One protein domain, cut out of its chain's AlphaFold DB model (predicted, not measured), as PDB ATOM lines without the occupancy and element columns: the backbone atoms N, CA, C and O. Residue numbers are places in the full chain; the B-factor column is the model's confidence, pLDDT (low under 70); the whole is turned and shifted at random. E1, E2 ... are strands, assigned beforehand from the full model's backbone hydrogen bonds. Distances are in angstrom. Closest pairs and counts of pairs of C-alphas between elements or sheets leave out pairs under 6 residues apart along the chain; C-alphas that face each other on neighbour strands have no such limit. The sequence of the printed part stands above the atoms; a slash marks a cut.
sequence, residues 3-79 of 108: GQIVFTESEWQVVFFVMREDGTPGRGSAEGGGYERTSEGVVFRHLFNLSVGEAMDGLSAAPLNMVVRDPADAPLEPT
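AT A GLANCE: This is residues 3 to 79 of the 108 residues of an uncharacterized protein of Gemmatimonadetes bacterium (UniProt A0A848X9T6). One long, twisted wall of antiparallel strands, E1 to E5, bends over at one end, where short E6 joins the first part of E4. The printed part has 77 residues with six named strands, E1 to E6 in order, and no named helix: all strand, one branched sheet. It is loose, radius of gyration of the C-alphas 14.6 A, spanning 42 by 23 by 19 A.

IN THESE COORDINATES: E1, residues 3 to 7, begins at C-alpha 3 (482.007, 478.653, 423.371). E2 is residues 11 to 19, 26.5 A; E3 25 to 37, 32.6 A; E4 42 to 53, 29.5 A; E5 62 to 68, 17.6 A. E6, residues 76 to 79, ends at (490.539, 475.554, 407.045).

HOW THE PARTS SIT: E1 to E5 form a meander, successive antiparallel neighbours in hairpins; N 4 and O 15, N 14 and O 31, N 30 and O 50, N 51 and O 65 are each 2.9 A apart, within hydrogen-bond range. E3 bends by 62 degrees at residue 34, E4 by 68 degrees at residue 47. E3 lies on one side of E4; E5, beside residues 47 to 53, and antiparallel E6, beside 42 to 45, on the other side. N 44 and O 77 are 3.0 A apart.

THE WHOLE: The farthest C-alphas, Asp 22 and Ser 39, are 43.2 A apart. The printed part has no cut and no long link; no printed residue is under 70 in pLDDT.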
ATOM      1  N   GLY A   3     481.243 477.670 424.120       92.88
ATOM      2  CA  GLY A   3     482.007 478.653 423.371       92.88
ATOM      3  C   GLY A   3     481.193 479.286 422.266       92.88
ATOM      4  O   GLY A   3     480.091 478.833 421.955       92.88
ATOM      5  N   GLN A   4     481.751 480.338 421.694       94.44
ATOM      6  CA  GLN A   4     481.160 481.073 420.597       94.44
ATOM      7  C   GLN A   4     482.266 481.503 419.649       94.44
ATOM      8  O   GLN A   4     483.304 481.996 420.089       94.44
ATOM      9  N   ILE A   5     482.007 481.321 418.360       95.31
ATOM     10  CA  ILE A   5     482.778 481.934 417.290       95.31
ATOM     11  C   ILE A   5     481.975 483.096 416.712       95.31
ATOM     12  O   ILE A   5     480.751 483.014 416.576       95.31
ATOM     13  N   VAL A   6     482.667 484.184 416.409       94.38
ATOM     14  CA  VAL A   6     482.121 485.391 415.803       94.38
ATOM     15  C   VAL A   6     482.978 485.730 414.598       94.38
ATOM     16  O   VAL A   6     484.202 485.620 414.646       94.38
ATOM     17  N   PHE A   7     482.313 486.142 413.527       93.44
ATOM     18  CA  PHE A   7     482.940 486.651 412.320       93.44
ATOM     19  C   PHE A   7     482.451 488.077 412.089       93.44
ATOM     20  O   PHE A   7     481.269 488.364 412.286       93.44
ATOM     21  N   THR A   8     483.359 488.948 411.670       93.44
ATOM     22  CA  THR A   8     483.049 490.227 411.029       93.44
ATOM     23  C   THR A   8     483.299 490.087 409.522       93.44
ATOM     24  O   THR A   8     483.452 488.976 409.001       93.44
ATOM     25  N   GLU A   9     483.352 491.208 408.803       92.50
ATOM     26  CA  GLU A   9     483.685 491.222 407.378       92.50
ATOM     27  C   GLU A   9     485.056 490.587 407.085       92.50
ATOM     28  O   GLU A   9     485.186 489.839 406.117       92.50
ATOM     29  N   SER A  10     486.055 490.828 407.939       93.88
ATOM     30  CA  SER A  10     487.446 490.398 407.716       93.88
ATOM     31  C   SER A  10     488.113 489.740 408.923       93.88
ATOM     32  O   SER A  10     489.219 489.208 408.800       93.88
ATOM     33  N   GLU A  11     487.463 489.746 410.086       96.81
ATOM     34  CA  GLU A  11     488.026 489.231 411.330       96.81
ATOM     35  C   GLU A  11     487.203 488.074 411.879       96.81
ATOM     36  O   GLU A  11     485.998 487.950 411.650       96.81
ATOM     37  N   TRP A  12     487.868 487.220 412.638       96.50
ATOM     38  CA  TRP A  12     487.243 486.135 413.363       96.50
ATOM     39  C   TRP A  12     487.779 486.103 414.789       96.50
ATOM     40  O   TRP A  12     488.932 486.450 415.060       96.50
ATOM     41  N   GLN A  13     486.932 485.657 415.704       97.12
ATOM     42  CA  GLN A  13     487.318 485.381 417.075       97.12
ATOM     43  C   GLN A  13     486.505 484.209 417.594       97.12
ATOM     44  O   GLN A  13     485.288 484.158 417.414       97.12
ATOM     45  N   VAL A  14     487.155 483.302 418.310       95.62
ATOM     46  CA  VAL A  14     486.476 482.287 419.108       95.62
ATOM     47  C   VAL A  14     486.890 482.414 420.564       95.62
ATOM     48  O   VAL A  14     488.042 482.685 420.892       95.62
ATOM     49  N   VAL A  15     485.922 482.212 421.450       95.50
ATOM     50  CA  VAL A  15     486.140 482.022 422.881       95.50
ATOM     51  C   VAL A  15     485.485 480.719 423.298       95.50
ATOM     52  O   VAL A  15     484.356 480.427 422.899       95.50
ATOM     53  N   PHE A  16     486.173 479.921 424.104       94.38
ATOM     54  CA  PHE A  16     485.608 478.703 424.662       94.38
ATOM     55  C   PHE A  16     486.097 478.434 426.079       94.38
ATOM     56  O   PHE A  16     487.195 478.806 426.484       94.38
ATOM     57  N   PHE A  17     485.246 477.739 426.823       95.00
ATOM     58  CA  PHE A  17     485.436 477.383 428.210       95.00
ATOM     59  C   PHE A  17     485.298 475.877 428.409       95.00
ATOM     60  O   PHE A  17     484.352 475.234 427.923       95.00
ATOM     61  N   VAL A  18     486.222 475.316 429.183       93.94
ATOM     62  CA  VAL A  18     486.035 473.999 429.798       93.94
ATOM     63  C   VAL A  18     485.248 474.230 431.083       93.94
ATOM     64  O   VAL A  18     485.667 475.002 431.944       93.94
ATOM     65  N   MET A  19     484.076 473.604 431.172       94.62
ATOM     66  CA  MET A  19     483.146 473.791 432.286       94.62
ATOM     67  C   MET A  19     483.423 472.747 433.363       94.62
ATOM     68  O   MET A  19     483.721 471.600 433.029       94.62
ATOM     69  N   ARG A  20     483.291 473.137 434.629       93.06
ATOM     70  CA  ARG A  20     483.182 472.208 435.757       93.06
ATOM     71  C   ARG A  20     481.796 471.567 435.791       93.06
ATOM     72  O   ARG A  20     480.877 472.010 435.097       93.06
ATOM     73  N   GLU A  21     481.651 470.537 436.619       92.00
ATOM     74  CA  GLU A  21     480.382 469.825 436.818       92.00
ATOM     75  C   GLU A  21     479.265 470.744 437.332       92.00
ATOM     76  O   GLU A  21     478.118 470.613 436.914       92.00
ATOM     77  N   ASP A  22     479.611 471.732 438.163       93.75
ATOM     78  CA  ASP A  22     478.684 472.741 438.693       93.75
ATOM     79  C   ASP A  22     478.253 473.804 437.659       93.75
ATOM     80  O   ASP A  22     477.464 474.699 437.962       93.75
ATOM     81  N   GLY A  23     478.763 473.722 436.426       93.12
ATOM     82  CA  GLY A  23     478.458 474.654 435.345       93.12
ATOM     83  C   GLY A  23     479.277 475.947 435.353       93.12
ATOM     84  O   GLY A  23     479.057 476.786 434.477       93.12
ATOM     85  N   THR A  24     480.234 476.116 436.269       94.06
ATOM     86  CA  THR A  24     481.171 477.250 436.264       94.06
ATOM     87  C   THR A  24     482.317 477.028 435.266       94.06
ATOM     88  O   THR A  24     482.722 475.887 435.014       94.06
ATOM     89  N   PRO A  25     482.865 478.086 434.642       93.38
ATOM     90  CA  PRO A  25     484.033 477.950 433.777       93.38
ATOM     91  C   PRO A  25     485.288 477.662 434.614       93.38
ATOM     92  O   PRO A  25     485.607 478.402 435.545       93.38
ATOM     93  N   GLY A  26     486.017 476.593 434.285       93.81
ATOM     94  CA  GLY A  26     487.298 476.259 434.923       93.81
ATOM     95  C   GLY A  26     488.528 476.586 434.091       93.81
ATOM     96  O   GLY A  26     489.586 476.895 434.642       93.81
ATOM     97  N   ARG A  27     488.377 476.599 432.765       95.00
ATOM     98  CA  ARG A  27     489.389 477.104 431.827       95.00
ATOM     99  C   ARG A  27     488.752 477.978 430.784       95.00
ATOM    100  O   ARG A  27     487.620 477.702 430.393       95.00
ATOM    101  N   GLY A  28     489.510 478.949 430.303       95.19
ATOM    102  CA  GLY A  28     489.167 479.775 429.160       95.19
ATOM    103  C   GLY A  28     490.286 479.747 428.129       95.19
ATOM    104  O   GLY A  28     491.470 479.757 428.473       95.19
ATOM    105  N   SER A  29     489.895 479.726 426.865       95.75
ATOM    106  CA  SER A  29     490.785 479.980 425.744       95.75
ATOM    107  C   SER A  29     490.084 480.901 424.762       95.75
ATOM    108  O   SER A  29     488.871 480.797 424.561       95.75
ATOM    109  N   ALA A  30     490.844 481.797 424.157       96.44
ATOM    110  CA  ALA A  30     490.384 482.613 423.051       96.44
ATOM    111  C   ALA A  30     491.469 482.700 421.987       96.44
ATOM    112  O   ALA A  30     492.658 482.667 422.295       96.44
ATOM    113  N   GLU A  31     491.057 482.825 420.743       96.69
ATOM    114  CA  GLU A  31     491.943 483.017 419.600       96.69
ATOM    115  C   GLU A  31     491.210 483.840 418.549       96.69
ATOM    116  O   GLU A  31     489.974 483.907 418.537       96.69
ATOM    117  N   GLY A  32     491.977 484.500 417.696       97.19
ATOM    118  CA  GLY A  32     491.401 485.298 416.635       97.19
ATOM    119  C   GLY A  32     492.433 486.012 415.788       97.19
ATOM    120  O   GLY A  32     493.649 485.954 416.015       97.19
ATOM    121  N   GLY A  33     491.908 486.704 414.790       97.88
ATOM    122  CA  GLY A  33     492.676 487.514 413.865       97.88
ATOM    123  C   GLY A  33     491.915 487.743 412.569       97.88
ATOM    124  O   GLY A  33     490.690 487.835 412.569       97.88
ATOM    125  N   GLY A  34     492.647 487.837 411.462       97.94
ATOM    126  CA  GLY A  34     492.060 488.018 410.135       97.94
ATOM    127  C   GLY A  34     491.659 486.694 409.488       97.94
ATOM    128  O   GLY A  34     492.182 485.634 409.846       97.94
ATOM    129  N   TYR A  35     490.764 486.745 408.507       97.12
ATOM    130  CA  TYR A  35     490.497 485.607 407.632       97.12
ATOM    131  C   TYR A  35     490.291 486.038 406.182       97.12
ATOM    132  O   TYR A  35     489.826 487.139 405.896       97.12
ATOM    133  N   GLU A  36     490.618 485.136 405.264       96.81
ATOM    134  CA  GLU A  36     490.363 485.301 403.834       96.81
ATOM    135  C   GLU A  36     489.535 484.121 403.330       96.81
ATOM    136  O   GLU A  36     489.799 482.966 403.675       96.81
ATOM    137  N   ARG A  37     488.514 484.397 402.513       94.94
ATOM    138  CA  ARG A  37     487.709 483.355 401.863       94.94
ATOM    139  C   ARG A  37     488.429 482.850 400.617       94.94
ATOM    140  O   ARG A  37     488.937 483.644 399.830       94.94
ATOM    141  N   THR A  38     488.412 481.541 400.407       93.88
ATOM    142  CA  THR A  38     488.974 480.888 399.218       93.88
ATOM    143  C   THR A  38     487.920 480.003 398.555       93.88
ATOM    144  O   THR A  38     486.825 479.815 399.084       93.88
ATOM    145  N   SER A  39     488.234 479.426 397.393       90.94
ATOM    146  CA  SER A  39     487.359 478.440 396.741       90.94
ATOM    147  C   SER A  39     487.197 477.139 397.537       90.94
ATOM    148  O   SER A  39     486.267 476.383 397.278       90.94
ATOM    149  N   GLU A  40     488.092 476.864 398.490       86.12
ATOM    150  CA  GLU A  40     488.150 475.606 399.250       86.12
ATOM    151  C   GLU A  40     487.712 475.764 400.719       86.12
ATOM    152  O   GLU A  40     487.532 474.773 401.432       86.12
ATOM    153  N   GLY A  41     487.515 477.001 401.187       93.69
ATOM    154  CA  GLY A  41     487.146 477.303 402.567       93.69
ATOM    155  C   GLY A  41     487.591 478.699 402.991       93.69
ATOM    156  O   GLY A  41     487.271 479.694 402.339       93.69
ATOM    157  N   VAL A  42     488.313 478.773 404.104       96.19
ATOM    158  CA  VAL A  42     488.883 480.013 404.644       96.19
ATOM    159  C   VAL A  42     490.331 479.796 405.056       96.19
ATOM    160  O   VAL A  42     490.705 478.700 405.462       96.19
ATOM    161  N   VAL A  43     491.151 480.835 404.990       97.75
ATOM    162  CA  VAL A  43     492.485 480.838 405.596       97.75
ATOM    163  C   VAL A  43     492.438 481.746 406.810       97.75
ATOM    164  O   VAL A  43     492.228 482.950 406.672       97.75
ATOM    165  N   PHE A  44     492.621 481.172 407.998       97.56
ATOM    166  CA  PHE A  44     492.705 481.936 409.237       97.56
ATOM    167  C   PHE A  44     494.123 482.438 409.463       97.56
ATOM    168  O   PHE A  44     495.076 481.666 409.393       97.56
ATOM    169  N   ARG A  45     494.264 483.725 409.773       97.94
ATOM    170  CA  ARG A  45     495.503 484.324 410.268       97.94
ATOM    171  C   ARG A  45     495.397 484.491 411.779       97.94
ATOM    172  O   ARG A  45     494.571 485.265 412.263       97.94
ATOM    173  N   HIS A  46     496.242 483.785 412.519       97.12
ATOM    174  CA  HIS A  46     496.191 483.703 413.984       97.12
ATOM    175  C   HIS A  46     496.990 484.825 414.657       97.12
ATOM    176  O   HIS A  46     498.155 484.648 415.033       97.12
ATOM    177  N   LEU A  47     496.366 485.994 414.810       98.12
ATOM    178  CA  LEU A  47     497.011 487.193 415.357       98.12
ATOM    179  C   LEU A  47     497.166 487.145 416.875       98.12
ATOM    180  O   LEU A  47     498.152 487.659 417.402       98.12
ATOM    181  N   PHE A  48     496.237 486.514 417.586       97.06
ATOM    182  CA  PHE A  48     496.374 486.333 419.024       97.06
ATOM    183  C   PHE A  48     495.816 485.000 419.503       97.06
ATOM    184  O   PHE A  48     494.913 484.419 418.905       97.06
ATOM    185  N   ASN A  49     496.345 484.550 420.635       96.31
ATOM    186  CA  ASN A  49     495.722 483.523 421.452       96.31
ATOM    187  C   ASN A  49     495.874 483.873 422.935       96.31
ATOM    188  O   ASN A  49     496.891 484.417 423.366       96.31
ATOM    189  N   LEU A  50     494.860 483.535 423.714       96.50
ATOM    190  CA  LEU A  50     494.770 483.730 425.150       96.50
ATOM    191  C   LEU A  50     494.392 482.395 425.777       96.50
ATOM    192  O   LEU A  50     493.458 481.746 425.314       96.50
ATOM    193  N   SER A  51     495.061 482.005 426.851       95.31
ATOM    194  CA  SER A  51     494.661 480.854 427.653       95.31
ATOM    195  C   SER A  51     494.835 481.138 429.137       95.31
ATOM    196  O   SER A  51     495.734 481.868 429.554       95.31
ATOM    197  N   VAL A  52     493.937 480.582 429.945       96.56
ATOM    198  CA  VAL A  52     494.006 480.621 431.406       96.56
ATOM    199  C   VAL A  52     493.182 479.479 431.978       96.56
ATOM    200  O   VAL A  52     492.157 479.087 431.411       96.56
ATOM    201  N   GLY A  53     493.594 478.936 433.114       94.75
ATOM    202  CA  GLY A  53     492.757 477.962 433.787       94.75
ATOM    203  C   GLY A  53     493.327 477.449 435.087       94.75
ATOM    204  O   GLY A  53     494.527 477.219 435.221       94.75
ATOM    205  N   GLU A  54     492.438 477.185 436.029       91.88
ATOM    206  CA  GLU A  54     492.799 476.480 437.250       91.88
ATOM    207  C   GLU A  54     493.087 474.998 436.954       91.88
ATOM    208  O   GLU A  54     492.854 474.483 435.847       91.88
ATOM    209  N   ALA A  55     493.627 474.296 437.948       94.50
ATOM    210  CA  ALA A  55     493.702 472.845 437.886       94.50
ATOM    211  C   ALA A  55     492.281 472.263 437.812       94.50
ATOM    212  O   ALA A  55     491.366 472.725 438.494       94.50
ATOM    213  N   MET A  56     492.108 471.260 436.959       92.69
ATOM    214  CA  MET A  56     490.885 470.469 436.829       92.69
ATOM    215  C   MET A  56     491.274 468.997 436.709       92.69
ATOM    216  O   MET A  56     492.429 468.687 436.405       92.69
ATOM    217  N   ASP A  57     490.323 468.089 436.904       89.56
ATOM    218  CA  ASP A  57     490.580 466.659 436.744       89.56
ATOM    219  C   ASP A  57     491.140 466.355 435.348       89.56
ATOM    220  O   ASP A  57     490.564 466.715 434.319       89.56
ATOM    221  N   GLY A  58     492.325 465.739 435.322       89.25
ATOM    222  CA  GLY A  58     493.064 465.436 434.093       89.25
ATOM    223  C   GLY A  58     493.771 466.626 433.430       89.25
ATOM    224  O   GLY A  58     494.387 466.439 432.383       89.25
ATOM    225  N   LEU A  59     493.721 467.833 434.007       88.44
ATOM    226  CA  LEU A  59     494.289 469.051 433.423       88.44
ATOM    227  C   LEU A  59     495.038 469.909 434.465       88.44
ATOM    228  O   LEU A  59     494.434 470.612 435.278       88.44
ATOM    229  N   SER A  60     496.371 469.939 434.386       92.44
ATOM    230  CA  SER A  60     497.229 470.792 435.232       92.44
ATOM    231  C   SER A  60     496.992 472.274 434.981       92.44
ATOM    232  O   SER A  60     496.882 472.667 433.817       92.44
ATOM    233  N   ALA A  61     496.940 473.091 436.040       94.31
ATOM    234  CA  ALA A  61     496.712 474.539 435.966       94.31
ATOM    235  C   ALA A  61     497.552 475.220 434.872       94.31
ATOM    236  O   ALA A  61     498.717 474.879 434.664       94.31
ATOM    237  N   ALA A  62     496.945 476.182 434.184       91.38
ATOM    238  CA  ALA A  62     497.578 476.976 433.144       91.38
ATOM    239  C   ALA A  62     497.600 478.449 433.587       91.38
ATOM    240  O   ALA A  62     496.528 479.018 433.827       91.38
ATOM    241  N   PRO A  63     498.784 479.082 433.704       94.62
ATOM    242  CA  PRO A  63     498.854 480.507 433.994       94.62
ATOM    243  C   PRO A  63     498.175 481.305 432.880       94.62
ATOM    244  O   PRO A  63     498.085 480.842 431.741       94.62
ATOM    245  N   LEU A  64     497.724 482.518 433.208       95.62
ATOM    246  CA  LEU A  64     497.259 483.460 432.198       95.62
ATOM    247  C   LEU A  64     498.394 483.715 431.206       95.62
ATOM    248  O   LEU A  64     499.445 484.234 431.578       95.62
ATOM    249  N   ASN A  65     498.164 483.357 429.951       96.56
ATOM    250  CA  ASN A  65     499.115 483.543 428.875       96.56
ATOM    251  C   ASN A  65     498.406 484.172 427.681       96.56
ATOM    252  O   ASN A  65     497.411 483.638 427.194       96.56
ATOM    253  N   MET A  66     498.944 485.289 427.201       96.25
ATOM    254  CA  MET A  66     498.491 485.946 425.984       96.25
ATOM    255  C   MET A  66     499.667 486.060 425.028       96.25
ATOM    256  O   MET A  66     500.732 486.549 425.398       96.25
ATOM    257  N   VAL A  67     499.456 485.626 423.793       96.19
ATOM    258  CA  VAL A  67     500.406 485.804 422.700       96.19
ATOM    259  C   VAL A  67     499.732 486.674 421.657       96.19
ATOM    260  O   VAL A  67     498.621 486.370 421.230       96.19
ATOM    261  N   VAL A  68     500.418 487.738 421.254       96.81
ATOM    262  CA  VAL A  68     500.038 488.611 420.140       96.81
ATOM    263  C   VAL A  68     501.161 488.548 419.117       96.81
ATOM    264  O   VAL A  68     502.335 488.533 419.491       96.81
ATOM    265  N   ARG A  69     500.806 488.465 417.840       96.06
ATOM    266  CA  ARG A  69     501.740 488.306 416.727       96.06
ATOM    267  C   ARG A  69     501.607 489.465 415.756       96.06
ATOM    268  O   ARG A  69     500.511 489.990 415.558       96.06
ATOM    269  N   ASP A  70     502.721 489.817 415.126       95.62
ATOM    270  CA  ASP A  70     502.694 490.682 413.955       95.62
ATOM    271  C   ASP A  70     501.961 489.965 412.803       95.62
ATOM    272  O   ASP A  70     502.151 488.755 412.625       95.62
ATOM    273  N   PRO A  71     501.123 490.660 412.012       94.12
ATOM    274  CA  PRO A  71     500.438 490.057 410.874       94.12
ATOM    275  C   PRO A  71     501.350 489.346 409.868       94.12
ATOM    276  O   PRO A  71     500.901 488.368 409.260       94.12
ATOM    277  N   ALA A  72     502.591 489.806 409.689       94.56
ATOM    278  CA  ALA A  72     503.555 489.209 408.766       94.56
ATOM    279  C   ALA A  72     504.054 487.832 409.235       94.56
ATOM    280  O   ALA A  72     504.304 486.961 408.402       94.56
ATOM    281  N   ASP A  73     504.119 487.618 410.552       94.00
ATOM    282  CA  ASP A  73     504.632 486.393 411.182       94.00
ATOM    283  C   ASP A  73     503.514 485.474 411.704       94.00
ATOM    284  O   ASP A  73     503.764 484.384 412.229       94.00
ATOM    285  N   ALA A  74     502.260 485.919 411.607       96.50
ATOM    286  CA  ALA A  74     501.117 485.193 412.128       96.50
ATOM    287  C   ALA A  74     500.875 483.887 411.344       96.50
ATOM    288  O   ALA A  74     500.776 483.922 410.113       96.50
ATOM    289  N   PRO A  75     500.718 482.740 412.036       96.12
ATOM    290  CA  PRO A  75     500.412 481.472 411.393       96.12
ATOM    291  C   PRO A  75     499.166 481.566 410.519       96.12
ATOM    292  O   PRO A  75     498.147 482.133 410.928       96.12
ATOM    293  N   LEU A  76     499.261 480.968 409.334       96.94
ATOM    294  CA  LEU A  76     498.146 480.788 408.419       96.94
ATOM    295  C   LEU A  76     497.617 479.365 408.539       96.94
ATOM    296  O   LEU A  76     498.378 478.404 408.442       96.94
ATOM    297  N   GLU A  77     496.310 479.237 408.719       96.69
ATOM    298  CA  GLU A  77     495.644 477.953 408.877       96.69
ATOM    299  C   GLU A  77     494.547 477.781 407.816       96.69
ATOM    300  O   GLU A  77     493.422 478.270 407.989       96.69
ATOM    301  N   PRO A  78     494.857 477.108 406.692       97.25
ATOM    302  CA  PRO A  78     493.870 476.812 405.664       97.25
ATOM    303  C   PRO A  78     492.844 475.819 406.212       97.25
ATOM    304  O   PRO A  78     493.151 474.664 406.489       97.25
ATOM    305  N   THR A  79     491.613 476.276 406.373       97.25
ATOM    306  CA  THR A  79     490.539 475.554 407.045       97.25
ATOM    307  C   THR A  79     489.391 475.318 406.080       97.25
ATOM    308  O   THR A  79     488.804 476.252 405.528       97.25
TER     309      THR A  79